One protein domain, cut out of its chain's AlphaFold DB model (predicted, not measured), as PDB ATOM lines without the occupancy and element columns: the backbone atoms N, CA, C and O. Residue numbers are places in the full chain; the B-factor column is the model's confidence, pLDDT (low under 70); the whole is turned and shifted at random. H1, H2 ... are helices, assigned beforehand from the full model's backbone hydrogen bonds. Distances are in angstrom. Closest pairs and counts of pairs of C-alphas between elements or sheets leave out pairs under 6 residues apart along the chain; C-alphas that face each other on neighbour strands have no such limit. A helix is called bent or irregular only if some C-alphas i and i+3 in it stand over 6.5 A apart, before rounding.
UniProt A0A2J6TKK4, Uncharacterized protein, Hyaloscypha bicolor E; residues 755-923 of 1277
ATOM      1  N   GLU A 755      22.367   8.027 107.338       95.25
ATOM      2  CA  GLU A 755      23.226   7.234 106.444       95.25
ATOM      3  C   GLU A 755      22.425   6.171 105.664       95.25
ATOM      4  O   GLU A 755      22.995   5.448 104.847       95.25
ATOM      5  N   PHE A 756      21.101   6.074 105.865       94.25
ATOM      6  CA  PHE A 756      20.270   5.126 105.118       94.25
ATOM      7  C   PHE A 756      20.320   5.424 103.610       94.25
ATOM      8  O   PHE A 756      20.166   6.584 103.210       94.25
ATOM      9  N   PRO A 757      20.409   4.393 102.747       93.44
ATOM     10  CA  PRO A 757      20.414   4.543 101.289       93.44
ATOM     11  C   PRO A 757      19.026   4.873 100.700       93.44
ATOM     12  O   PRO A 757      18.789   4.696  99.504       93.44
ATOM     13  N   LEU A 758      18.101   5.361 101.527       93.50
ATOM     14  CA  LEU A 758      16.742   5.763 101.172       93.50
ATOM     15  C   LEU A 758      16.636   7.286 101.083       93.50
ATOM     16  O   LEU A 758      17.446   7.969 101.712       93.50
ATOM     17  N   PRO A 759      15.672   7.841 100.326       93.12
ATOM     18  CA  PRO A 759      15.366   9.271 100.380       93.12
ATOM     19  C   PRO A 759      15.197   9.734 101.831       93.12
ATOM     20  O   PRO A 759      14.603   9.013 102.630       93.12
ATOM     21  N   LEU A 760      15.686  10.933 102.176       92.56
ATOM     22  CA  LEU A 760      15.410  11.493 103.506       92.56
ATOM     23  C   LEU A 760      13.899  11.671 103.691       92.56
ATOM     24  O   LEU A 760      13.366  11.303 104.733       92.56
ATOM     25  N   PHE A 761      13.226  12.152 102.647       93.12
ATOM     26  CA  PHE A 761      11.782  12.333 102.559       93.12
ATOM     27  C   PHE A 761      11.301  12.075 101.126       93.12
ATOM     28  O   PHE A 761      12.001  12.389 100.158       93.12
ATOM     29  N   LYS A 762      10.109  11.494 100.984       89.81
ATOM     30  CA  LYS A 762       9.499  11.146  99.691       89.81
ATOM     31  C   LYS A 762       8.469  12.166  99.208       89.81
ATOM     32  O   LYS A 762       8.399  12.429  98.009       89.81
ATOM     33  N   ASP A 763       7.690  12.727 100.128       91.88
ATOM     34  CA  ASP A 763       6.587  13.649  99.852       91.88
ATOM     35  C   ASP A 763       6.621  14.882 100.768       91.88
ATOM     36  O   ASP A 763       7.537  15.052 101.575       91.88
ATOM     37  N   ILE A 764       5.642  15.781 100.617       90.62
ATOM     38  CA  ILE A 764       5.565  17.027 101.393       90.62
ATOM     39  C   ILE A 764       5.371  16.779 102.894       90.62
ATOM     40  O   ILE A 764       5.938  17.510 103.702       90.62
ATOM     41  N   THR A 765       4.638  15.736 103.280       90.06
ATOM     42  CA  THR A 765       4.379  15.397 104.684       90.06
ATOM     43  C   THR A 765       5.657  14.917 105.358       90.06
ATOM     44  O   THR A 765       6.026  15.423 106.419       90.06
ATOM     45  N   GLU A 766       6.391  14.012 104.709       92.88
ATOM     46  CA  GLU A 766       7.707  13.576 105.176       92.88
ATOM     47  C   GLU A 766       8.713  14.731 105.203       92.88
ATOM     48  O   GLU A 766       9.482  14.859 106.155       92.88
ATOM     49  N   SER A 767       8.672  15.617 104.205       93.38
ATOM     50  CA  SER A 767       9.529  16.806 104.150       93.38
ATOM     51  C   SER A 767       9.285  17.715 105.362       93.38
ATOM     52  O   SER A 767      10.232  18.175 105.998       93.38
ATOM     53  N   MET A 768       8.022  17.926 105.747       92.25
ATOM     54  CA  MET A 768       7.678  18.693 106.949       92.25
ATOM     55  C   MET A 768       8.133  17.987 108.230       92.25
ATOM     56  O   MET A 768       8.665  18.647 109.118       92.25
ATOM     57  N   SER A 769       8.011  16.657 108.322       93.06
ATOM     58  CA  SER A 769       8.596  15.877 109.428       93.06
ATOM     59  C   SER A 769      10.107  16.079 109.542       93.06
ATOM     60  O   SER A 769      10.618  16.310 110.637       93.06
ATOM     61  N   TYR A 770      10.825  16.056 108.418       95.56
ATOM     62  CA  TYR A 770      12.261  16.323 108.392       95.56
ATOM     63  C   TYR A 770      12.595  17.754 108.830       95.56
ATOM     64  O   TYR A 770      13.537  17.963 109.594       95.56
ATOM     65  N   MET A 771      11.806  18.747 108.407       95.62
ATOM     66  CA  MET A 771      11.987  20.124 108.873       95.62
ATOM     67  C   MET A 771      11.696  20.277 110.359       95.62
ATOM     68  O   MET A 771      12.468  20.938 111.041       95.62
ATOM     69  N   ARG A 772      10.656  19.633 110.901       94.00
ATOM     70  CA  ARG A 772      10.438  19.603 112.357       94.00
ATOM     71  C   ARG A 772      11.620  18.968 113.074       94.00
ATOM     72  O   ARG A 772      12.049  19.496 114.094       94.00
ATOM     73  N   ALA A 773      12.204  17.912 112.501       95.19
ATOM     74  CA  ALA A 773      13.424  17.318 113.028       95.19
ATOM     75  C   ALA A 773      14.571  18.344 113.100       95.19
ATOM     76  O   ALA A 773      15.210  18.468 114.139       95.19
ATOM     77  N   LEU A 774      14.785  19.120 112.031       94.94
ATOM     78  CA  LEU A 774      15.775  20.203 111.962       94.94
ATOM     79  C   LEU A 774      15.525  21.354 112.948       94.94
ATOM     80  O   LEU A 774      16.456  22.097 113.243       94.94
ATOM     81  N   LEU A 775      14.293  21.537 113.425       91.94
ATOM     82  CA  LEU A 775      13.956  22.561 114.417       91.94
ATOM     83  C   LEU A 775      14.267  22.119 115.857       91.94
ATOM     84  O   LEU A 775      14.273  22.958 116.756       91.94
ATOM     85  N   TYR A 776      14.562  20.837 116.102       91.50
ATOM     86  CA  TYR A 776      15.133  20.414 117.382       91.50
ATOM     87  C   TYR A 776      16.606  20.805 117.458       91.50
ATOM     88  O   TYR A 776      17.339  20.662 116.479       91.50
ATOM     89  N   HIS A 777      17.049  21.221 118.649       84.94
ATOM     90  CA  HIS A 777      18.413  21.697 118.908       84.94
ATOM     91  C   HIS A 777      19.489  20.787 118.291       84.94
ATOM     92  O   HIS A 777      20.369  21.239 117.563       84.94
ATOM     93  N   PHE A 778      19.366  19.477 118.494       84.75
ATOM     94  CA  PHE A 778      20.319  18.517 117.944       84.75
ATOM     95  C   PHE A 778      20.047  18.153 116.490       84.75
ATOM     96  O   PHE A 778      20.981  17.897 115.731       84.75
ATOM     97  N   GLY A 779      18.784  18.149 116.068       87.56
ATOM     98  CA  GLY A 779      18.444  17.848 114.684       87.56
ATOM     99  C   GLY A 779      19.133  18.806 113.717       87.56
ATOM    100  O   GLY A 779      19.723  18.347 112.742       87.56
ATOM    101  N   GLN A 780      19.178  20.101 114.029       91.00
ATOM    102  CA  GLN A 780      19.906  21.096 113.240       91.00
ATOM    103  C   GLN A 780      21.381  20.710 113.013       91.00
ATOM    104  O   GLN A 780      21.825  20.602 111.866       91.00
ATOM    105  N   LEU A 781      22.122  20.434 114.093       89.25
ATOM    106  CA  LEU A 781      23.554  20.104 114.049       89.25
ATOM    107  C   LEU A 781      23.841  18.851 113.211       89.25
ATOM    108  O   LEU A 781      24.846  18.779 112.498       89.25
ATOM    109  N   PHE A 782      22.959  17.853 113.282       93.19
ATOM    110  CA  PHE A 782      23.207  16.547 112.677       93.19
ATOM    111  C   PHE A 782      22.592  16.350 111.296       93.19
ATOM    112  O   PHE A 782      23.054  15.442 110.602       93.19
ATOM    113  N   LEU A 783      21.591  17.143 110.894       96.06
ATOM    114  CA  LEU A 783      20.798  16.908 109.680       96.06
ATOM    115  C   LEU A 783      21.084  17.901 108.538       96.06
ATOM    116  O   LEU A 783      21.020  17.492 107.378       96.06
ATOM    117  N   VAL A 784      21.509  19.142 108.818       96.75
ATOM    118  CA  VAL A 784      21.820  20.135 107.763       96.75
ATOM    119  C   VAL A 784      22.946  19.653 106.838       96.75
ATOM    120  O   VAL A 784      22.807  19.658 105.613       96.75
ATOM    121  N   HIS A 785      24.063  19.184 107.401       96.12
ATOM    122  CA  HIS A 785      25.205  18.715 106.607       96.12
ATOM    123  C   HIS A 785      24.916  17.457 105.768       96.12
ATOM    124  O   HIS A 785      25.323  17.430 104.605       96.12
ATOM    125  N   PRO A 786      24.222  16.419 106.277       95.50
ATOM    126  CA  PRO A 786      23.770  15.307 105.440       95.50
ATOM    127  C   PRO A 786      22.844  15.729 104.305       95.50
ATOM    128  O   PRO A 786      23.003  15.226 103.190       95.50
ATOM    129  N   LEU A 787      21.905  16.652 104.556       97.19
ATOM    130  CA  LEU A 787      21.047  17.185 103.501       97.19
ATOM    131  C   LEU A 787      21.903  17.853 102.421       97.19
ATOM    132  O   LEU A 787      21.799  17.477 101.255       97.19
ATOM    133  N   LYS A 788      22.814  18.754 102.818       97.56
ATOM    134  CA  LYS A 788      23.783  19.397 101.915       97.56
ATOM    135  C   LYS A 788      24.567  18.368 101.102       97.56
ATOM    136  O   LYS A 788      24.584  18.449  99.882       97.56
ATOM    137  N   ARG A 789      25.161  17.362 101.757       97.25
ATOM    138  CA  ARG A 789      25.956  16.313 101.096       97.25
ATOM    139  C   ARG A 789      25.155  15.604 100.002       97.25
ATOM    140  O   ARG A 789      25.670  15.412  98.908       97.25
ATOM    141  N   ARG A 790      23.894  15.247 100.267       97.06
ATOM    142  CA  ARG A 790      23.026  14.603  99.265       97.06
ATOM    143  C   ARG A 790      22.692  15.538  98.100       97.06
ATOM    144  O   ARG A 790      22.653  15.080  96.960       97.06
ATOM    145  N   ARG A 791      22.490  16.834  98.359       97.62
ATOM    146  CA  ARG A 791      22.281  17.841  97.302       97.62
ATOM    147  C   ARG A 791      23.530  18.049  96.453       97.62
ATOM    148  O   ARG A 791      23.420  18.064  95.231       97.62
ATOM    149  N   ASP A 792      24.701  18.112  97.078       97.88
ATOM    150  CA  ASP A 792      25.986  18.212  96.386       97.88
ATOM    151  C   ASP A 792      26.233  16.988  95.497       97.88
ATOM    152  O   ASP A 792      26.556  17.145  94.322       97.88
ATOM    153  N   SER A 793      25.995  15.770  96.001       98.00
ATOM    154  CA  SER A 793      26.130  14.542  95.205       98.00
ATOM    155  C   SER A 793      25.143  14.484  94.033       98.00
ATOM    156  O   SER A 793      25.504  14.036  92.945       98.00
ATOM    157  N   LEU A 794      23.905  14.961  94.216       98.19
ATOM    158  CA  LEU A 794      22.944  15.077  93.116       98.19
ATOM    159  C   LEU A 794      23.410  16.104  92.070       98.19
ATOM    160  O   LEU A 794      23.299  15.846  90.873       98.19
ATOM    161  N   ALA A 795      23.957  17.242  92.505       98.12
ATOM    162  CA  ALA A 795      24.496  18.272  91.622       98.12
ATOM    163  C   ALA A 795      25.756  17.808  90.869       98.12
ATOM    164  O   ALA A 795      25.928  18.149  89.701       98.12
ATOM    165  N   GLU A 796      26.630  17.022  91.502       98.00
ATOM    166  CA  GLU A 796      27.788  16.387  90.857       98.00
ATOM    167  C   GLU A 796      27.356  15.429  89.753       98.00
ATOM    168  O   GLU A 796      27.811  15.566  88.616       98.00
ATOM    169  N   LEU A 797      26.407  14.538  90.057       98.31
ATOM    170  CA  LEU A 797      25.830  13.629  89.069       98.31
ATOM    171  C   LEU A 797      25.175  14.416  87.922       98.31
ATOM    172  O   LEU A 797      25.327  14.089  86.748       98.31
ATOM    173  N   ALA A 798      24.488  15.512  88.233       98.06
ATOM    174  CA  ALA A 798      23.903  16.382  87.222       98.06
ATOM    175  C   ALA A 798      24.956  17.045  86.319       98.06
ATOM    176  O   ALA A 798      24.781  17.080  85.103       98.06
ATOM    177  N   ARG A 799      26.071  17.520  86.881       98.06
ATOM    178  CA  ARG A 799      27.176  18.118  86.114       98.06
ATOM    179  C   ARG A 799      27.882  17.120  85.194       98.06
ATOM    180  O   ARG A 799      28.401  17.528  84.159       98.06
ATOM    181  N   GLU A 800      27.889  15.838  85.546       98.12
ATOM    182  CA  GLU A 800      28.470  14.778  84.715       98.12
ATOM    183  C   GLU A 800      27.585  14.433  83.503       98.12
ATOM    184  O   GLU A 800      28.097  14.265  82.397       98.12
ATOM    185  N   TYR A 801      26.260  14.365  83.685       98.31
ATOM    186  CA  TYR A 801      25.341  13.818  82.671       98.31
ATOM    187  C   TYR A 801      24.466  14.854  81.940       98.31
ATOM    188  O   TYR A 801      23.842  14.536  80.917       98.31
ATOM    189  N   LEU A 802      24.358  16.088  82.439       98.00
ATOM    190  CA  LEU A 802      23.565  17.145  81.801       98.00
ATOM    191  C   LEU A 802      24.413  18.013  80.869       98.00
ATOM    192  O   LEU A 802      25.613  18.175  81.074       98.00
ATOM    193  N   SER A 803      23.791  18.594  79.836       97.44
ATOM    194  CA  SER A 803      24.520  19.478  78.916       97.44
ATOM    195  C   SER A 803      24.847  20.810  79.604       97.44
ATOM    196  O   SER A 803      24.105  21.209  80.501       97.44
ATOM    197  N   PRO A 804      25.882  21.559  79.178       97.75
ATOM    198  CA  PRO A 804      26.185  22.871  79.760       97.75
ATOM    199  C   PRO A 804      25.002  23.851  79.727       97.75
ATOM    200  O   PRO A 804      24.842  24.648  80.646       97.75
ATOM    201  N   GLY A 805      24.145  23.764  78.702       97.62
ATOM    202  CA  GLY A 805      22.921  24.565  78.610       97.62
ATOM    203  C   GLY A 805      21.898  24.205  79.690       97.62
ATOM    204  O   GLY A 805      21.372  25.097  80.347       97.62
ATOM    205  N   ASP A 806      21.675  22.909  79.933       97.69
ATOM    206  CA  ASP A 806      20.812  22.456  81.034       97.69
ATOM    207  C   ASP A 806      21.416  22.819  82.397       97.69
ATOM    208  O   ASP A 806      20.698  23.217  83.307       97.69
ATOM    209  N   GLN A 807      22.742  22.706  82.540       97.75
ATOM    210  CA  GLN A 807      23.448  23.071  83.769       97.75
ATOM    211  C   GLN A 807      23.302  24.562  84.084       97.75
ATOM    212  O   GLN A 807      23.064  24.917  85.236       97.75
ATOM    213  N   ALA A 808      23.412  25.430  83.076       96.38
ATOM    214  CA  ALA A 808      23.177  26.861  83.234       96.38
ATOM    215  C   ALA A 808      21.709  27.156  83.583       96.38
ATOM    216  O   ALA A 808      21.454  27.901  84.523       96.38
ATOM    217  N   LEU A 809      20.756  26.524  82.884       95.56
ATOM    218  CA  LEU A 809      19.318  26.695  83.127       95.56
ATOM    219  C   LEU A 809      18.901  26.276  84.545       95.56
ATOM    220  O   LEU A 809      18.043  26.914  85.143       95.56
ATOM    221  N   LEU A 810      19.508  25.215  85.081       95.94
ATOM    222  CA  LEU A 810      19.199  24.659  86.403       95.94
ATOM    223  C   LEU A 810      20.073  25.240  87.527       95.94
ATOM    224  O   LEU A 810      20.055  24.721  88.641       95.94
ATOM    225  N   GLY A 811      20.876  26.273  87.247       95.00
ATOM    226  CA  GLY A 811      21.730  26.924  88.247       95.00
ATOM    227  C   GLY A 811      22.885  26.059  88.774       95.00
ATOM    228  O   GLY A 811      23.460  26.372  89.810       95.00
ATOM    229  N   LEU A 812      23.268  24.987  88.070       96.81
ATOM    230  CA  LEU A 812      24.343  24.062  88.471       96.81
ATOM    231  C   LEU A 812      25.759  24.614  88.231       96.81
ATOM    232  O   LEU A 812      26.745  23.984  88.613       96.81
ATOM    233  N   THR A 813      25.869  25.761  87.558       95.62
ATOM    234  CA  THR A 813      27.149  26.449  87.313       95.62
ATOM    235  C   THR A 813      27.613  27.271  88.516       95.62
ATOM    236  O   THR A 813      28.806  27.552  88.654       95.62
ATOM    237  N   GLU A 814      26.688  27.627  89.409       92.88
ATOM    238  CA  GLU A 814      26.967  28.375  90.628       92.88
ATOM    239  C   GLU A 814      27.511  27.448  91.722       92.88
ATOM    240  O   GLU A 814      27.099  26.297  91.861       92.88
ATOM    241  N   ARG A 815      28.430  27.954  92.555       91.62
ATOM    242  CA  ARG A 815      28.924  27.232  93.743       91.62
ATOM    243  C   ARG A 815      27.943  27.359  94.917       91.62
ATOM    244  O   ARG A 815      28.337  27.799  95.993       91.62
ATOM    245  N   LYS A 816      26.678  27.002  94.700       94.94
ATOM    246  CA  LYS A 816      25.644  26.928  95.742       94.94
ATOM    247  C   LYS A 816      25.122  25.502  95.888       94.94
ATOM    248  O   LYS A 816      25.239  24.693  94.967       94.94
ATOM    249  N   THR A 817      24.561  25.195  97.050       97.69
ATOM    250  CA  THR A 817      23.931  23.900  97.307       97.69
ATOM    251  C   THR A 817      22.614  23.835  96.538       97.69
ATOM    252  O   THR A 817      21.801  24.753  96.613       97.69
ATOM    253  N   LEU A 818      22.400  22.751  95.789       97.31
ATOM    254  CA  LEU A 818      21.200  22.551  94.974       97.31
ATOM    255  C   LEU A 818      19.943  22.440  95.859       97.31
ATOM    256  O   LEU A 818      19.802  21.466  96.598       97.31
ATOM    257  N   ASP A 819      19.018  23.396  95.760       96.12
ATOM    258  CA  ASP A 819      17.828  23.466  96.618       96.12
ATOM    259  C   ASP A 819      16.522  23.365  95.817       96.12
ATOM    260  O   ASP A 819      16.054  22.250  95.561       96.12
ATOM    261  N   ALA A 820      15.977  24.496  95.362       95.31
ATOM    262  CA  ALA A 820      14.675  24.578  94.704       95.31
ATOM    263  C   ALA A 820      14.574  23.689  93.455       95.31
ATOM    264  O   ALA A 820      13.614  22.943  93.261       95.31
ATOM    265  N   GLN A 821      15.619  23.722  92.628       96.88
ATOM    266  CA  GLN A 821      15.674  22.996  91.359       96.88
ATOM    267  C   GLN A 821      16.095  21.529  91.512       96.88
ATOM    268  O   GLN A 821      16.244  20.814  90.520       96.88
ATOM    269  N   ALA A 822      16.285  21.035  92.738       97.19
ATOM    270  CA  ALA A 822      16.774  19.680  92.949       97.19
ATOM    271  C   ALA A 822      15.834  18.612  92.382       97.19
ATOM    272  O   ALA A 822      16.304  17.666  91.747       97.19
ATOM    273  N   ASN A 823      14.516  18.752  92.583       96.88
ATOM    274  CA  ASN A 823      13.551  17.804  92.025       96.88
ATOM    275  C   ASN A 823      13.593  17.826  90.492       96.88
ATOM    276  O   ASN A 823      13.698  16.765  89.882       96.88
ATOM    277  N   THR A 824      13.631  19.012  89.880       97.06
ATOM    278  CA  THR A 824      13.775  19.182  88.427       97.06
ATOM    279  C   THR A 824      15.026  18.476  87.898       97.06
ATOM    280  O   THR A 824      14.944  17.708  86.937       97.06
ATOM    281  N   VAL A 825      16.172  18.662  88.562       98.00
ATOM    282  CA  VAL A 825      17.438  17.982  88.242       98.00
ATOM    283  C   VAL A 825      17.287  16.460  88.339       98.00
ATOM    284  O   VAL A 825      17.654  15.740  87.408       98.00
ATOM    285  N   TYR A 826      16.705  15.959  89.431       98.00
ATOM    286  CA  TYR A 826      16.478  14.529  89.649       98.00
ATOM    287  C   TYR A 826      15.577  13.909  88.569       98.00
ATOM    288  O   TYR A 826      15.904  12.858  88.011       98.00
ATOM    289  N   GLN A 827      14.466  14.569  88.229       97.56
ATOM    290  CA  GLN A 827      13.548  14.108  87.184       97.56
ATOM    291  C   GLN A 827      14.195  14.151  85.798       97.56
ATOM    292  O   GLN A 827      13.998  13.232  85.003       97.56
ATOM    293  N   LEU A 828      15.004  15.172  85.503       98.00
ATOM    294  CA  LEU A 828      15.712  15.273  84.230       98.00
ATOM    295  C   LEU A 828      16.763  14.165  84.071       98.00
ATOM    296  O   LEU A 828      16.838  13.549  83.005       98.00
ATOM    297  N   LEU A 829      17.522  13.860  85.127       98.31
ATOM    298  CA  LEU A 829      18.461  12.735  85.148       98.31
ATOM    299  C   LEU A 829      17.744  11.398  84.929       98.31
ATOM    300  O   LEU A 829      18.145  10.616  84.065       98.31
ATOM    301  N   LYS A 830      16.624  11.169  85.629       97.62
ATOM    302  CA  LYS A 830      15.777   9.985  85.416       97.62
ATOM    303  C   LYS A 830      15.234   9.896  83.992       97.62
ATOM    304  O   LYS A 830      15.272   8.823  83.394       97.62
ATOM    305  N   LYS A 831      14.769  11.012  83.423       97.81
ATOM    306  CA  LYS A 831      14.271  11.089  82.040       97.81
ATOM    307  C   LYS A 831      15.352  10.738  81.015       97.81
ATOM    308  O   LYS A 831      15.030  10.207  79.957       97.81
ATOM    309  N   ARG A 832      16.624  10.998  81.332       97.62
ATOM    310  CA  ARG A 832      17.794  10.590  80.533       97.62
ATOM    311  C   ARG A 832      18.297   9.181  80.848       97.62
ATOM    312  O   ARG A 832      19.362   8.804  80.373       97.62
ATOM    313  N   SER A 833      17.546   8.414  81.639       97.50
ATOM    314  CA  SER A 833      17.905   7.058  82.062       97.50
ATOM    315  C   SER A 833      19.250   6.978  82.797       97.50
ATOM    316  O   SER A 833      19.898   5.935  82.780       97.50
ATOM    317  N   VAL A 834      19.664   8.061  83.467       98.06
ATOM    318  CA  VAL A 834      20.838   8.050  84.350       98.06
ATOM    319  C   VAL A 834      20.460   7.303  85.635       98.06
ATOM    320  O   VAL A 834      19.428   7.623  86.236       98.06
ATOM    321  N   PRO A 835      21.247   6.309  86.082       97.00
ATOM    322  CA  PRO A 835      20.969   5.589  87.319       97.00
ATOM    323  C   PRO A 835      21.234   6.496  88.529       97.00
ATOM    324  O   PRO A 835      22.364   6.620  88.993       97.00
ATOM    325  N   VAL A 836      20.186   7.140  89.049       97.56
ATOM    326  CA  VAL A 836      20.277   7.972  90.257       97.56
ATOM    327  C   VAL A 836      20.000   7.114  91.500       97.56
ATOM    328  O   VAL A 836      18.909   6.539  91.589       97.56
ATOM    329  N   PRO A 837      20.924   7.033  92.479       96.69
ATOM    330  CA  PRO A 837      20.677   6.333  93.738       96.69
ATOM    331  C   PRO A 837      19.400   6.823  94.431       96.69
ATOM    332  O   PRO A 837      19.142   8.027  94.491       96.69
ATOM    333  N   ALA A 838      18.609   5.902  94.992       93.62
ATOM    334  CA  ALA A 838      17.338   6.237  95.642       93.62
ATOM    335  C   ALA A 838      17.514   7.272  96.769       93.62
ATOM    336  O   ALA A 838      16.714   8.199  96.874       93.62
ATOM    337  N   GLY A 839      18.606   7.181  97.536       94.88
ATOM    338  CA  GLY A 839      18.956   8.136  98.591       94.88
ATOM    339  C   GLY A 839      19.189   9.584  98.143       94.88
ATOM    340  O   GLY A 839      19.146  10.479  98.987       94.88
ATOM    341  N   LEU A 840      19.394   9.831  96.844       97.12
ATOM    342  CA  LEU A 840      19.536  11.177  96.277       97.12
ATOM    343  C   LEU A 840      18.211  11.770  95.784       97.12
ATOM    344  O   LEU A 840      18.219  12.860  95.221       97.12
ATOM    345  N   ASN A 841      17.078  11.083  95.967       96.38
ATOM    346  CA  ASN A 841      15.777  11.688  95.697       96.38
ATOM    347  C   ASN A 841      15.582  12.910  96.620       96.38
ATOM    348  O   ASN A 841      15.579  12.743  97.843       96.38
ATOM    349  N   PRO A 842      15.423  14.120  96.061       95.38
ATOM    350  CA  PRO A 842      15.321  15.350  96.835       95.38
ATOM    351  C   PRO A 842      13.923  15.601  97.415       95.38
ATOM    352  O   PRO A 842      13.738  16.635  98.050       95.38
ATOM    353  N   GLY A 843      12.947  14.717  97.189       94.06
ATOM    354  CA  GLY A 843      11.565  14.930  97.620       94.06
ATOM    355  C   GLY A 843      10.803  15.887  96.690       94.06
ATOM    356  O   GLY A 843      11.126  15.939  95.501       94.06
ATOM    357  N   PRO A 844       9.773  16.607  97.174       94.00
ATOM    358  CA  PRO A 844       8.954  17.507  96.356       94.00
ATOM    359  C   PRO A 844       9.746  18.698  95.784       94.00
ATOM    360  O   PRO A 844      10.809  19.054  96.291       94.00
ATOM    361  N   ALA A 845       9.223  19.315  94.719       93.94
ATOM    362  CA  ALA A 845       9.786  20.508  94.076       93.94
ATOM    363  C   ALA A 845       9.509  21.777  94.909       93.94
ATOM    364  O   ALA A 845       8.663  22.597  94.569       93.94
ATOM    365  N   ILE A 846      10.170  21.886  96.060       94.31
ATOM    366  CA  ILE A 846      10.033  23.001  96.997       94.31
ATOM    367  C   ILE A 846      11.399  23.316  97.616       94.31
ATOM    368  O   ILE A 846      12.164  22.396  97.917       94.31
ATOM    369  N   SER A 847      11.708  24.599  97.817       95.81
ATOM    370  CA  SER A 847      12.912  25.001  98.553       95.81
ATOM    371  C   SER A 847      12.804  24.617 100.031       95.81
ATOM    372  O   SER A 847      11.706  24.593 100.609       95.81
ATOM    373  N   VAL A 848      13.941  24.369 100.688       96.50
ATOM    374  CA  VAL A 848      13.968  24.106 102.141       96.50
ATOM    375  C   VAL A 848      13.376  25.266 102.949       96.50
ATOM    376  O   VAL A 848      12.793  25.050 104.008       96.50
ATOM    377  N   TYR A 849      13.453  26.491 102.424       96.69
ATOM    378  CA  TYR A 849      12.885  27.691 103.034       96.69
ATOM    379  C   TYR A 849      11.359  27.726 102.967       96.69
ATOM    380  O   TYR A 849      10.703  27.981 103.978       96.69
ATOM    381  N   SER A 850      10.778  27.412 101.808       95.44
ATOM    382  CA  SER A 850       9.322  27.292 101.669       95.44
ATOM    383  C   SER A 850       8.783  26.163 102.550       95.44
ATOM    384  O   SER A 850       7.728  26.297 103.171       95.44
ATOM    385  N   LEU A 851       9.545  25.077 102.685       94.25
ATOM    386  CA  LEU A 851       9.220  23.977 103.583       94.25
ATOM    387  C   LEU A 851       9.305  24.377 105.068       94.25
ATOM    388  O   LEU A 851       8.417  24.014 105.840       94.25
ATOM    389  N   ALA A 852      10.315  25.159 105.469       94.19
ATOM    390  CA  ALA A 852      10.438  25.713 106.822       94.19
ATOM    391  C   ALA A 852       9.239  26.604 107.176       94.19
ATOM    392  O   ALA A 852       8.614  26.429 108.223       94.19
ATOM    393  N   VAL A 853       8.863  27.507 106.264       92.94
ATOM    394  CA  VAL A 853       7.702  28.393 106.421       92.94
ATOM    395  C   VAL A 853       6.403  27.591 106.501       92.94
ATOM    396  O   VAL A 853       5.581  27.844 107.378       92.94
ATOM    397  N   ASN A 854       6.210  26.589 105.641       91.56
ATOM    398  CA  ASN A 854       5.028  25.726 105.698       91.56
ATOM    399  C   ASN A 854       4.961  24.920 107.004       91.56
ATOM    400  O   ASN A 854       3.887  24.789 107.588       91.56
ATOM    401  N   THR A 855       6.107  24.449 107.496       91.06
ATOM    402  CA  THR A 855       6.203  23.760 108.786       91.06
ATOM    403  C   THR A 855       5.802  24.690 109.932       91.06
ATOM    404  O   THR A 855       4.971  24.311 110.755       91.06
ATOM    405  N   TYR A 856       6.301  25.931 109.944       90.06
ATOM    406  CA  TYR A 856       5.903  26.957 110.914       90.06
ATOM    407  C   TYR A 856       4.395  27.235 110.882       90.06
ATOM    408  O   TYR A 856       3.743  27.250 111.924       90.06
ATOM    409  N   LYS A 857       3.813  27.382 109.684       88.06
ATOM    410  CA  LYS A 857       2.374  27.635 109.515       88.06
ATOM    411  C   LYS A 857       1.492  26.556 110.131       88.06
ATOM    412  O   LYS A 857       0.432  26.865 110.665       88.06
ATOM    413  N   GLN A 858       1.903  25.298 109.996       85.69
ATOM    414  CA  GLN A 858       1.140  24.156 110.496       85.69
ATOM    415  C   GLN A 858       1.397  23.885 111.981       85.69
ATOM    416  O   GLN A 858       0.540  23.321 112.658       85.69
ATOM    417  N   HIS A 859       2.558  24.300 112.493       80.75
ATOM    418  CA  HIS A 859       3.018  23.998 113.845       80.75
ATOM    419  C   HIS A 859       3.502  25.262 114.554       80.75
ATOM    420  O   HIS A 859       4.672  25.390 114.905       80.75
ATOM    421  N   SER A 860       2.574  26.181 114.823       69.81
ATOM    422  CA  SER A 860       2.825  27.397 115.601       69.81
ATOM    423  C   SER A 860       2.944  27.115 117.111       69.81
ATOM    424  O   SER A 860       2.366  27.819 117.936       69.81
ATOM    425  N   GLU A 861       3.599  26.020 117.505       78.25
ATOM    426  CA  GLU A 861       3.832  25.729 118.920       78.25
ATOM    427  C   GLU A 861       5.046  26.517 119.423       78.25
ATOM    428  O   GLU A 861       6.094  26.506 118.778       78.25
ATOM    429  N   ALA A 862       4.904  27.107 120.620       73.69
ATOM    430  CA  ALA A 862       5.904  27.923 121.323       73.69
ATOM    431  C   ALA A 862       7.345  27.399 121.252       73.69
ATOM    432  O   ALA A 862       8.311  28.154 121.225       73.69
ATOM    433  N   PHE A 863       7.479  26.078 121.228       76.06
ATOM    434  CA  PHE A 863       8.749  25.380 121.269       76.06
ATOM    435  C   PHE A 863       9.596  25.538 119.994       76.06
ATOM    436  O   PHE A 863      10.816  25.629 120.085       76.06
ATOM    437  N   TYR A 864       8.988  25.606 118.804       77.81
ATOM    438  CA  TYR A 864       9.741  25.690 117.537       77.81
ATOM    439  C   TYR A 864      10.327  27.084 117.269       77.81
ATOM    440  O   TYR A 864      11.090  27.285 116.324       77.81
ATOM    441  N   PHE A 865       9.945  28.050 118.096       76.75
ATOM    442  CA  PHE A 865      10.053  29.471 117.823       76.75
ATOM    443  C   PHE A 865      11.471  30.005 117.903       76.75
ATOM    444  O   PHE A 865      11.942  30.605 116.945       76.75
ATOM    445  N   SER A 866      12.187  29.719 118.987       78.06
ATOM    446  CA  SER A 866      13.576  30.167 119.132       78.06
ATOM    447  C   SER A 866      14.518  29.498 118.128       78.06
ATOM    448  O   SER A 866      15.567  30.040 117.802       78.06
ATOM    449  N   ARG A 867      14.142  28.328 117.598       88.56
ATOM    450  CA  ARG A 867      15.029  27.497 116.774       88.56
ATOM    451  C   ARG A 867      14.852  27.683 115.278       88.56
ATOM    452  O   ARG A 867      15.774  27.376 114.528       88.56
ATOM    453  N   ILE A 868      13.714  28.203 114.812       91.94
ATOM    454  CA  ILE A 868      13.504  28.369 113.369       91.94
ATOM    455  C   ILE A 868      14.520  29.319 112.747       91.94
ATOM    456  O   ILE A 868      15.110  28.978 111.728       91.94
ATOM    457  N   VAL A 869      14.796  30.455 113.386       91.38
ATOM    458  CA  VAL A 869      15.768  31.435 112.887       91.38
ATOM    459  C   VAL A 869      17.182  30.843 112.859       91.38
ATOM    460  O   VAL A 869      17.873  30.965 111.848       91.38
ATOM    461  N   GLU A 870      17.593  30.126 113.908       92.19
ATOM    462  CA  GLU A 870      18.875  29.407 113.936       92.19
ATOM    463  C   GLU A 870      18.974  28.389 112.787       92.19
ATOM    464  O   GLU A 870      19.993  28.311 112.102       92.19
ATOM    465  N   THR A 871      17.898  27.637 112.531       93.69
ATOM    466  CA  THR A 871      17.873  26.621 111.471       93.69
ATOM    467  C   THR A 871      17.937  27.260 110.091       93.69
ATOM    468  O   THR A 871      18.635  26.748 109.217       93.69
ATOM    469  N   LEU A 872      17.282  28.405 109.900       95.25
ATOM    470  CA  LEU A 872      17.395  29.198 108.681       95.25
ATOM    471  C   LEU A 872      18.848  29.661 108.460       95.25
ATOM    472  O   LEU A 872      19.385  29.461 107.369       95.25
ATOM    473  N   TYR A 873      19.529  30.180 109.492       95.25
ATOM    474  CA  TYR A 873      20.958  30.520 109.409       95.25
ATOM    475  C   TYR A 873      21.835  29.308 109.084       95.25
ATOM    476  O   TYR A 873      22.715  29.411 108.230       95.25
ATOM    477  N   ALA A 874      21.600  28.163 109.728       95.56
ATOM    478  CA  ALA A 874      22.370  26.946 109.486       95.56
ATOM    479  C   ALA A 874      22.214  26.448 108.038       95.56
ATOM    480  O   ALA A 874      23.202  26.073 107.404       95.56
ATOM    481  N   LEU A 875      20.995  26.495 107.486       96.75
ATOM    482  CA  LEU A 875      20.731  26.181 106.078       96.75
ATOM    483  C   LEU A 875      21.441  27.173 105.145       96.75
ATOM    484  O   LEU A 875      22.137  26.755 104.218       96.75
ATOM    485  N   TYR A 876      21.352  28.474 105.416       96.69
ATOM    486  CA  TYR A 876      22.021  29.484 104.597       96.69
ATOM    487  C   TYR A 876      23.549  29.323 104.617       96.69
ATOM    488  O   TYR A 876      24.190  29.288 103.567       96.69
ATOM    489  N   ALA A 877      24.137  29.115 105.799       95.69
ATOM    490  CA  ALA A 877      25.566  28.847 105.974       95.69
ATOM    491  C   ALA A 877      26.013  27.543 105.289       95.69
ATOM    492  O   ALA A 877      27.153  27.428 104.835       95.69
ATOM    493  N   ALA A 878      25.110  26.569 105.156       96.62
ATOM    494  CA  ALA A 878      25.324  25.346 104.391       96.62
ATOM    495  C   ALA A 878      25.176  25.535 102.864       96.62
ATOM    496  O   ALA A 878      25.280  24.557 102.121       96.62
ATOM    497  N   GLY A 879      24.975  26.763 102.376       97.19
ATOM    498  CA  GLY A 879      24.951  27.112 100.954       97.19
ATOM    499  C   GLY A 879      23.587  26.968 100.277       97.19
ATOM    500  O   GLY A 879      23.528  27.026  99.049       97.19
ATOM    501  N   PHE A 880      22.505  26.759 101.038       97.44
ATOM    502  CA  PHE A 880      21.141  26.820 100.507       97.44
ATOM    503  C   PHE A 880      20.766  28.295 100.325       97.44
ATOM    504  O   PHE A 880      20.534  28.994 101.307       97.44
ATOM    505  N   CYS A 881      20.729  28.794  99.089       96.31
ATOM    506  CA  CYS A 881      20.560  30.231  98.817       96.31
ATOM    507  C   CYS A 881      19.297  30.579  98.009       96.31
ATOM    508  O   CYS A 881      19.103  31.745  97.675       96.31
ATOM    509  N   ASP A 882      18.425  29.610  97.718       96.12
ATOM    510  CA  ASP A 882      17.213  29.805  96.904       96.12
ATOM    511  C   ASP A 882      16.045  30.391  97.740       96.12
ATOM    512  O   ASP A 882      14.934  29.863  97.777       96.12
ATOM    513  N   ILE A 883      16.309  31.496  98.451       96.19
ATOM    514  CA  ILE A 883      15.370  32.158  99.383       96.19
ATOM    515  C   ILE A 883      14.206  32.886  98.692       96.19
ATOM    516  O   ILE A 883      13.200  33.165  99.338       96.19
ATOM    517  N   ASP A 884      14.338  33.178  97.397       95.75
ATOM    518  CA  ASP A 884      13.324  33.850  96.571       95.75
ATOM    519  C   ASP A 884      12.632  32.907  95.581       95.75
ATOM    520  O   ASP A 884      11.801  33.351  94.783       95.75
ATOM    521  N   GLU A 885      12.943  31.607  95.610       94.56
ATOM    522  CA  GLU A 885      12.269  30.679  94.709       94.56
ATOM    523  C   GLU A 885      10.798  30.525  95.105       94.56
ATOM    524  O   GLU A 885      10.462  30.281  96.267       94.56
ATOM    525  N   ARG A 886       9.908  30.629  94.118       93.25
ATOM    526  CA  ARG A 886       8.486  30.346  94.299       93.25
ATOM    527  C   ARG A 886       8.248  28.845  94.414       93.25
ATOM    528  O   ARG A 886       8.754  28.068  93.618       93.25
ATOM    529  N   ASP A 887       7.428  28.453  95.380       90.00
ATOM    530  CA  ASP A 887       6.903  27.089  95.463       90.00
ATOM    531  C   ASP A 887       5.900  26.851  94.327       90.00
ATOM    532  O   ASP A 887       4.939  27.607  94.191       90.00
ATOM    533  N   ASP A 888       6.091  25.793  93.538       87.19
ATOM    534  CA  ASP A 888       5.223  25.443  92.406       87.19
ATOM    535  C   ASP A 888       3.746  25.299  92.813       87.19
ATOM    536  O   ASP A 888       2.845  25.606  92.028       87.19
ATOM    537  N   ASN A 889       3.473  24.867  94.050       87.06
ATOM    538  CA  ASN A 889       2.106  24.637  94.521       87.06
ATOM    539  C   ASN A 889       1.390  25.928  94.919       87.06
ATOM    540  O   ASN A 889       0.185  26.065  94.708       87.06
ATOM    541  N   THR A 890       2.110  26.864  95.537       85.25
ATOM    542  CA  THR A 890       1.524  28.097  96.086       85.25
ATOM    543  C   THR A 890       1.812  29.329  95.237       85.25
ATOM    544  O   THR A 890       1.151  30.353  95.396       85.25
ATOM    545  N   SER A 891       2.773  29.231  94.320       89.44
ATOM    546  CA  SER A 891       3.351  30.335  93.557       89.44
ATOM    547  C   SER A 891       3.925  31.463  94.421       89.44
ATOM    548  O   SER A 891       4.163  32.541  93.885       89.44
ATOM    549  N   TYR A 892       4.158  31.256  95.722       92.38
ATOM    550  CA  TYR A 892       4.722  32.262  96.628       92.38
ATOM    551  C   TYR A 892       6.196  31.983  96.908       92.38
ATOM    552  O   TYR A 892       6.597  30.825  97.030       92.38
ATOM    553  N   THR A 893       6.991  33.043  97.062       95.06
ATOM    554  CA  THR A 893       8.319  32.928  97.686       95.06
ATOM    555  C   THR A 893       8.169  32.596  99.181       95.06
ATOM    556  O   THR A 893       7.097  32.831  99.748       95.06
ATOM    557  N   PRO A 894       9.202  32.086  99.871       96.06
ATOM    558  CA  PRO A 894       9.169  31.890 101.320       96.06
ATOM    559  C   PRO A 894       8.728  33.141 102.101       96.06
ATOM    560  O   PRO A 894       7.857  33.045 102.969       96.06
ATOM    561  N   LEU A 895       9.258  34.320 101.744       95.88
ATOM    562  CA  LEU A 895       8.897  35.603 102.360       95.88
ATOM    563  C   LEU A 895       7.435  35.997 102.068       95.88
ATOM    564  O   LEU A 895       6.701  36.418 102.959       95.88
ATOM    565  N   GLU A 896       6.961  35.812 100.836       93.94
ATOM    566  CA  GLU A 896       5.543  36.019 100.514       93.94
ATOM    567  C   GLU A 896       4.654  35.047 101.291       93.94
ATOM    568  O   GLU A 896       3.593  35.413 101.792       93.94
ATOM    569  N   SER A 897       5.077  33.790 101.392       93.06
ATOM    570  CA  SER A 897       4.340  32.722 102.047       93.06
ATOM    571  C   SER A 897       4.153  33.039 103.531       93.06
ATOM    572  O   SER A 897       3.026  32.928 104.020       93.06
ATOM    573  N   ILE A 898       5.200  33.483 104.237       92.81
ATOM    574  CA  ILE A 898       5.112  33.835 105.661       92.81
ATOM    575  C   ILE A 898       4.196  35.051 105.891       92.81
ATOM    576  O   ILE A 898       3.339  35.000 106.772       92.81
ATOM    577  N   LEU A 899       4.266  36.076 105.034       91.69
ATOM    578  CA  LEU A 899       3.401  37.263 105.119       91.69
ATOM    579  C   LEU A 899       1.931  36.953 104.783       91.69
ATOM    580  O   LEU A 899       1.003  37.553 105.319       91.69
ATOM    581  N   ASN A 900       1.687  35.972 103.918       87.50
ATOM    582  CA  ASN A 900       0.338  35.505 103.598       87.50
ATOM    583  C   ASN A 900      -0.207  34.480 104.605       87.50
ATOM    584  O   ASN A 900      -1.253  33.875 104.360       87.50
ATOM    585  N   SER A 901       0.503  34.231 105.704       85.38
ATOM    586  CA  SER A 901       0.091  33.267 106.712       85.38
ATOM    587  C   SER A 901      -0.895  33.882 107.706       85.38
ATOM    588  O   SER A 901      -0.637  34.936 108.271       85.38
ATOM    589  N   ASN A 902      -2.015  33.202 107.964       76.00
ATOM    590  CA  ASN A 902      -2.967  33.597 109.013       76.00
ATOM    591  C   ASN A 902      -2.531  33.071 110.395       76.00
ATOM    592  O   ASN A 902      -3.379  32.715 111.219       76.00
ATOM    593  N   VAL A 903      -1.225  32.903 110.631       70.44
ATOM    594  CA  VAL A 903      -0.727  32.289 111.868       70.44
ATOM    595  C   VAL A 903      -0.985  33.268 113.001       70.44
ATOM    596  O   VAL A 903      -0.396  34.338 113.089       70.44
ATOM    597  N   SER A 904      -1.975  32.920 113.816       59.78
ATOM    598  CA  SER A 904      -2.711  33.911 114.594       59.78
ATOM    599  C   SER A 904      -1.966  34.482 115.805       59.78
ATOM    600  O   SER A 904      -2.510  35.404 116.410       59.78
ATOM    601  N   SER A 905      -0.782  33.989 116.195       58.22
ATOM    602  CA  SER A 905      -0.283  34.198 117.567       58.22
ATOM    603  C   SER A 905       1.071  34.862 117.804       58.22
ATOM    604  O   SER A 905       1.201  35.391 118.905       58.22
ATOM    605  N   ASP A 906       2.041  34.897 116.883       67.50
ATOM    606  CA  ASP A 906       3.435  35.081 117.332       67.50
ATOM    607  C   ASP A 906       4.233  36.133 116.555       67.50
ATOM    608  O   ASP A 906       4.157  36.210 115.334       67.50
ATOM    609  N   GLU A 907       5.080  36.894 117.260       82.25
ATOM    610  CA  GLU A 907       6.046  37.856 116.689       82.25
ATOM    611  C   GLU A 907       7.062  37.224 115.722       82.25
ATOM    612  O   GLU A 907       7.832  37.906 115.059       82.25
ATOM    613  N   ILE A 908       7.077  35.906 115.611       85.94
ATOM    614  CA  ILE A 908       8.121  35.154 114.916       85.94
ATOM    615  C   ILE A 908       8.044  35.312 113.420       85.94
ATOM    616  O   ILE A 908       9.073  35.291 112.757       85.94
ATOM    617  N   TRP A 909       6.852  35.491 112.854       90.00
ATOM    618  CA  TRP A 909       6.787  35.784 111.429       90.00
ATOM    619  C   TRP A 909       7.522  37.097 111.114       90.00
ATOM    620  O   TRP A 909       8.094  37.200 110.031       90.00
ATOM    621  N   VAL A 910       7.574  38.054 112.055       90.81
ATOM    622  CA  VAL A 910       8.369  39.288 111.934       90.81
ATOM    623  C   VAL A 910       9.852  38.940 111.918       90.81
ATOM    624  O   VAL A 910      10.557  39.362 111.008       90.81
ATOM    625  N   GLU A 911      10.316  38.114 112.861       89.56
ATOM    626  CA  GLU A 911      11.715  37.663 112.922       89.56
ATOM    627  C   GLU A 911      12.133  36.885 111.670       89.56
ATOM    628  O   GLU A 911      13.171  37.174 111.079       89.56
ATOM    629  N   ILE A 912      11.307  35.942 111.215       92.69
ATOM    630  CA  ILE A 912      11.528  35.173 109.986       92.69
ATOM    631  C   ILE A 912      11.545  36.109 108.772       92.69
ATOM    632  O   ILE A 912      12.396  35.964 107.895       92.69
ATOM    633  N   SER A 913      10.635  37.085 108.709       93.88
ATOM    634  CA  SER A 913      10.585  38.051 107.603       93.88
ATOM    635  C   SER A 913      11.838  38.920 107.573       93.88
ATOM    636  O   SER A 913      12.459  39.067 106.522       93.88
ATOM    637  N   LEU A 914      12.255  39.450 108.724       91.56
ATOM    638  CA  LEU A 914      13.491  40.218 108.854       91.56
ATOM    639  C   LEU A 914      14.722  39.371 108.538       91.56
ATOM    640  O   LEU A 914      15.645  39.866 107.894       91.56
ATOM    641  N   TRP A 915      14.724  38.093 108.918       93.50
ATOM    642  CA  TRP A 915      15.778  37.156 108.550       93.50
ATOM    643  C   TRP A 915      15.872  36.982 107.029       93.50
ATOM    644  O   TRP A 915      16.956  37.135 106.469       93.50
ATOM    645  N   PHE A 916      14.750  36.744 106.340       95.62
ATOM    646  CA  PHE A 916      14.735  36.639 104.876       95.62
ATOM    647  C   PHE A 916      15.264  37.914 104.216       95.62
ATOM    648  O   PHE A 916      16.113  37.846 103.330       95.62
ATOM    649  N   LEU A 917      14.826  39.082 104.692       93.81
ATOM    650  CA  LEU A 917      15.305  40.375 104.203       93.81
ATOM    651  C   LEU A 917      16.807  40.565 104.458       93.81
ATOM    652  O   LEU A 917      17.516  41.026 103.564       93.81
ATOM    653  N   ARG A 918      17.311  40.154 105.632       89.69
ATOM    654  CA  ARG A 918      18.748  40.144 105.975       89.69
ATOM    655  C   ARG A 918      19.555  39.268 105.028       89.69
ATOM    656  O   ARG A 918      20.660  39.651 104.657       89.69
ATOM    657  N   MET A 919      19.005  38.131 104.614       93.69
ATOM    658  CA  MET A 919      19.654  37.219 103.667       93.69
ATOM    659  C   MET A 919      19.528  37.643 102.201       93.69
ATOM    660  O   MET A 919      20.090  36.981 101.327       93.69
ATOM    661  N   GLY A 920      18.847  38.759 101.927       94.25
ATOM    662  CA  GLY A 920      18.723  39.337 100.593       94.25
ATOM    663  C   GLY A 920      17.473  38.913  99.826       94.25
ATOM    664  O   GLY A 920      17.463  39.073  98.608       94.25
ATOM    665  N   ALA A 921      16.439  38.399 100.501       95.38
ATOM    666  CA  ALA A 921      15.165  38.094  99.856       95.38
ATOM    667  C   ALA A 921      14.548  39.362  99.251       95.38
ATOM    668  O   ALA A 921      14.581  40.447  99.847       95.38
ATOM    669  N   SER A 922      13.958  39.222  98.070       94.88
ATOM    670  CA  SER A 922      13.316  40.304  97.346       94.88
ATOM    671  C   SER A 922      12.118  40.835  98.136       94.88
ATOM    672  O   SER A 922      11.150  40.109  98.373       94.88
ATOM    673  N   PRO A 923      12.096  42.134  98.478       94.50
ATOM    674  CA  PRO A 923      10.933  42.750  99.100       94.50
ATOM    675  C   PRO A 923       9.857  43.110  98.059       94.50
ATOM    676  O   PRO A 923       8.855  43.734  98.406       94.50
TER     677      PRO A 923
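Overview. This is residues 755 to 923 of the 1277 residues of an uncharacterized protein of Hyaloscypha bicolor E (UniProt A0A2J6TKK4). One long helix, H2, runs along the side of the model and joins a larger cluster of helices at its first end to a small head at its last end. In the cluster H5, H6, H7 and H8 stand together, with H1 crossing H5 and meeting H6 with its last residues, 774 to 775; the head holds H4 beside the last part of H2, residues 791 to 801, and short H3 near the end of H2. The printed part has 169 residues, with eight named helices in the order H1 to H8 and no named strand: the class is all helix. The whole is compact, with a radius of gyration of the C-alphas of 15.7 A, and spans 48 by 34 by 26 A.

Along the chain. Find C-alpha 777 at (18.413, 21.697, 118.908); from there H2, residues 777 to 801, runs 37.7 A to C-alpha 801 at (25.341, 13.818, 82.671), with a kink of 27 degrees near residue 784. It is irregular, but only just: C-alphas 782 and 785 are 6.7 A apart. Before it look for H1, residues 764 to 775, 16.5 A long. After it come H3, residues 804 to 809, H4, residues 822 to 831, and H5, residues 848 to 858. H6, residues 862 to 877, is 25.0 A long with a kink of 32 degrees near residue 869, and is irregular, C-alphas 863 and 866 being 7.1 A apart. H7 is residues 894 to 899, and H8, residues 908 to 918, ends at C-alpha 918, (18.748, 40.144, 105.975).

Arrangement. Start at the hub, H6, which touches four helices. Its residues 865 to 869 touch H8 at a shallow tilt of 12 degrees, the same way; the closest C-alphas, of Val 869 and Ile 912, are 6.4 A apart. H5 and H6 form a helical hairpin but only just touch, with 3 pairs of C-alphas within 8 A, the closest those of Tyr 849 and Leu 872 at 7.4 A. H7 and H8 form another hairpin, closest at the C-alphas of Leu 895 and Ser 913, 6.0 A. H1 touches H5 about perpendicular, at 89 degrees, with the C-alphas of Met 768 and Thr 855 closest at 5.6 A. H2 touches H6 with residues 777 to 784, closest at the C-alphas of Gln 780 and Thr 871, 6.1 A, and touches H4 with residues 791 to 801, closest at those of Ala 798 and Val 825, 6.7 A. H1 and H2 touch only at the corner, at the C-alphas of Leu 774 and Gln 780, 4.4 A. H3 is close to H2 but not clearly touching, 6.6 A between the C-alphas of Arg 799 and Gln 807. H4 and H8 are apart. Every O i to N i+4 pair is within hydrogen-bond range in H1, H3, H4, H5, H7 and H8, against 18 of 21 in H2 and 8 of 12 in H6.

Size, cuts and confidence. The two C-alphas farthest apart, of Ser 833 and Ser 905, are 48.2 A from each other. The printed part has no cut; the links H3 to H4, H4 to H5 and H6 to H7 are long. Look for low confidence, pLDDT under 70, at residue 860 and residues 904 to 906.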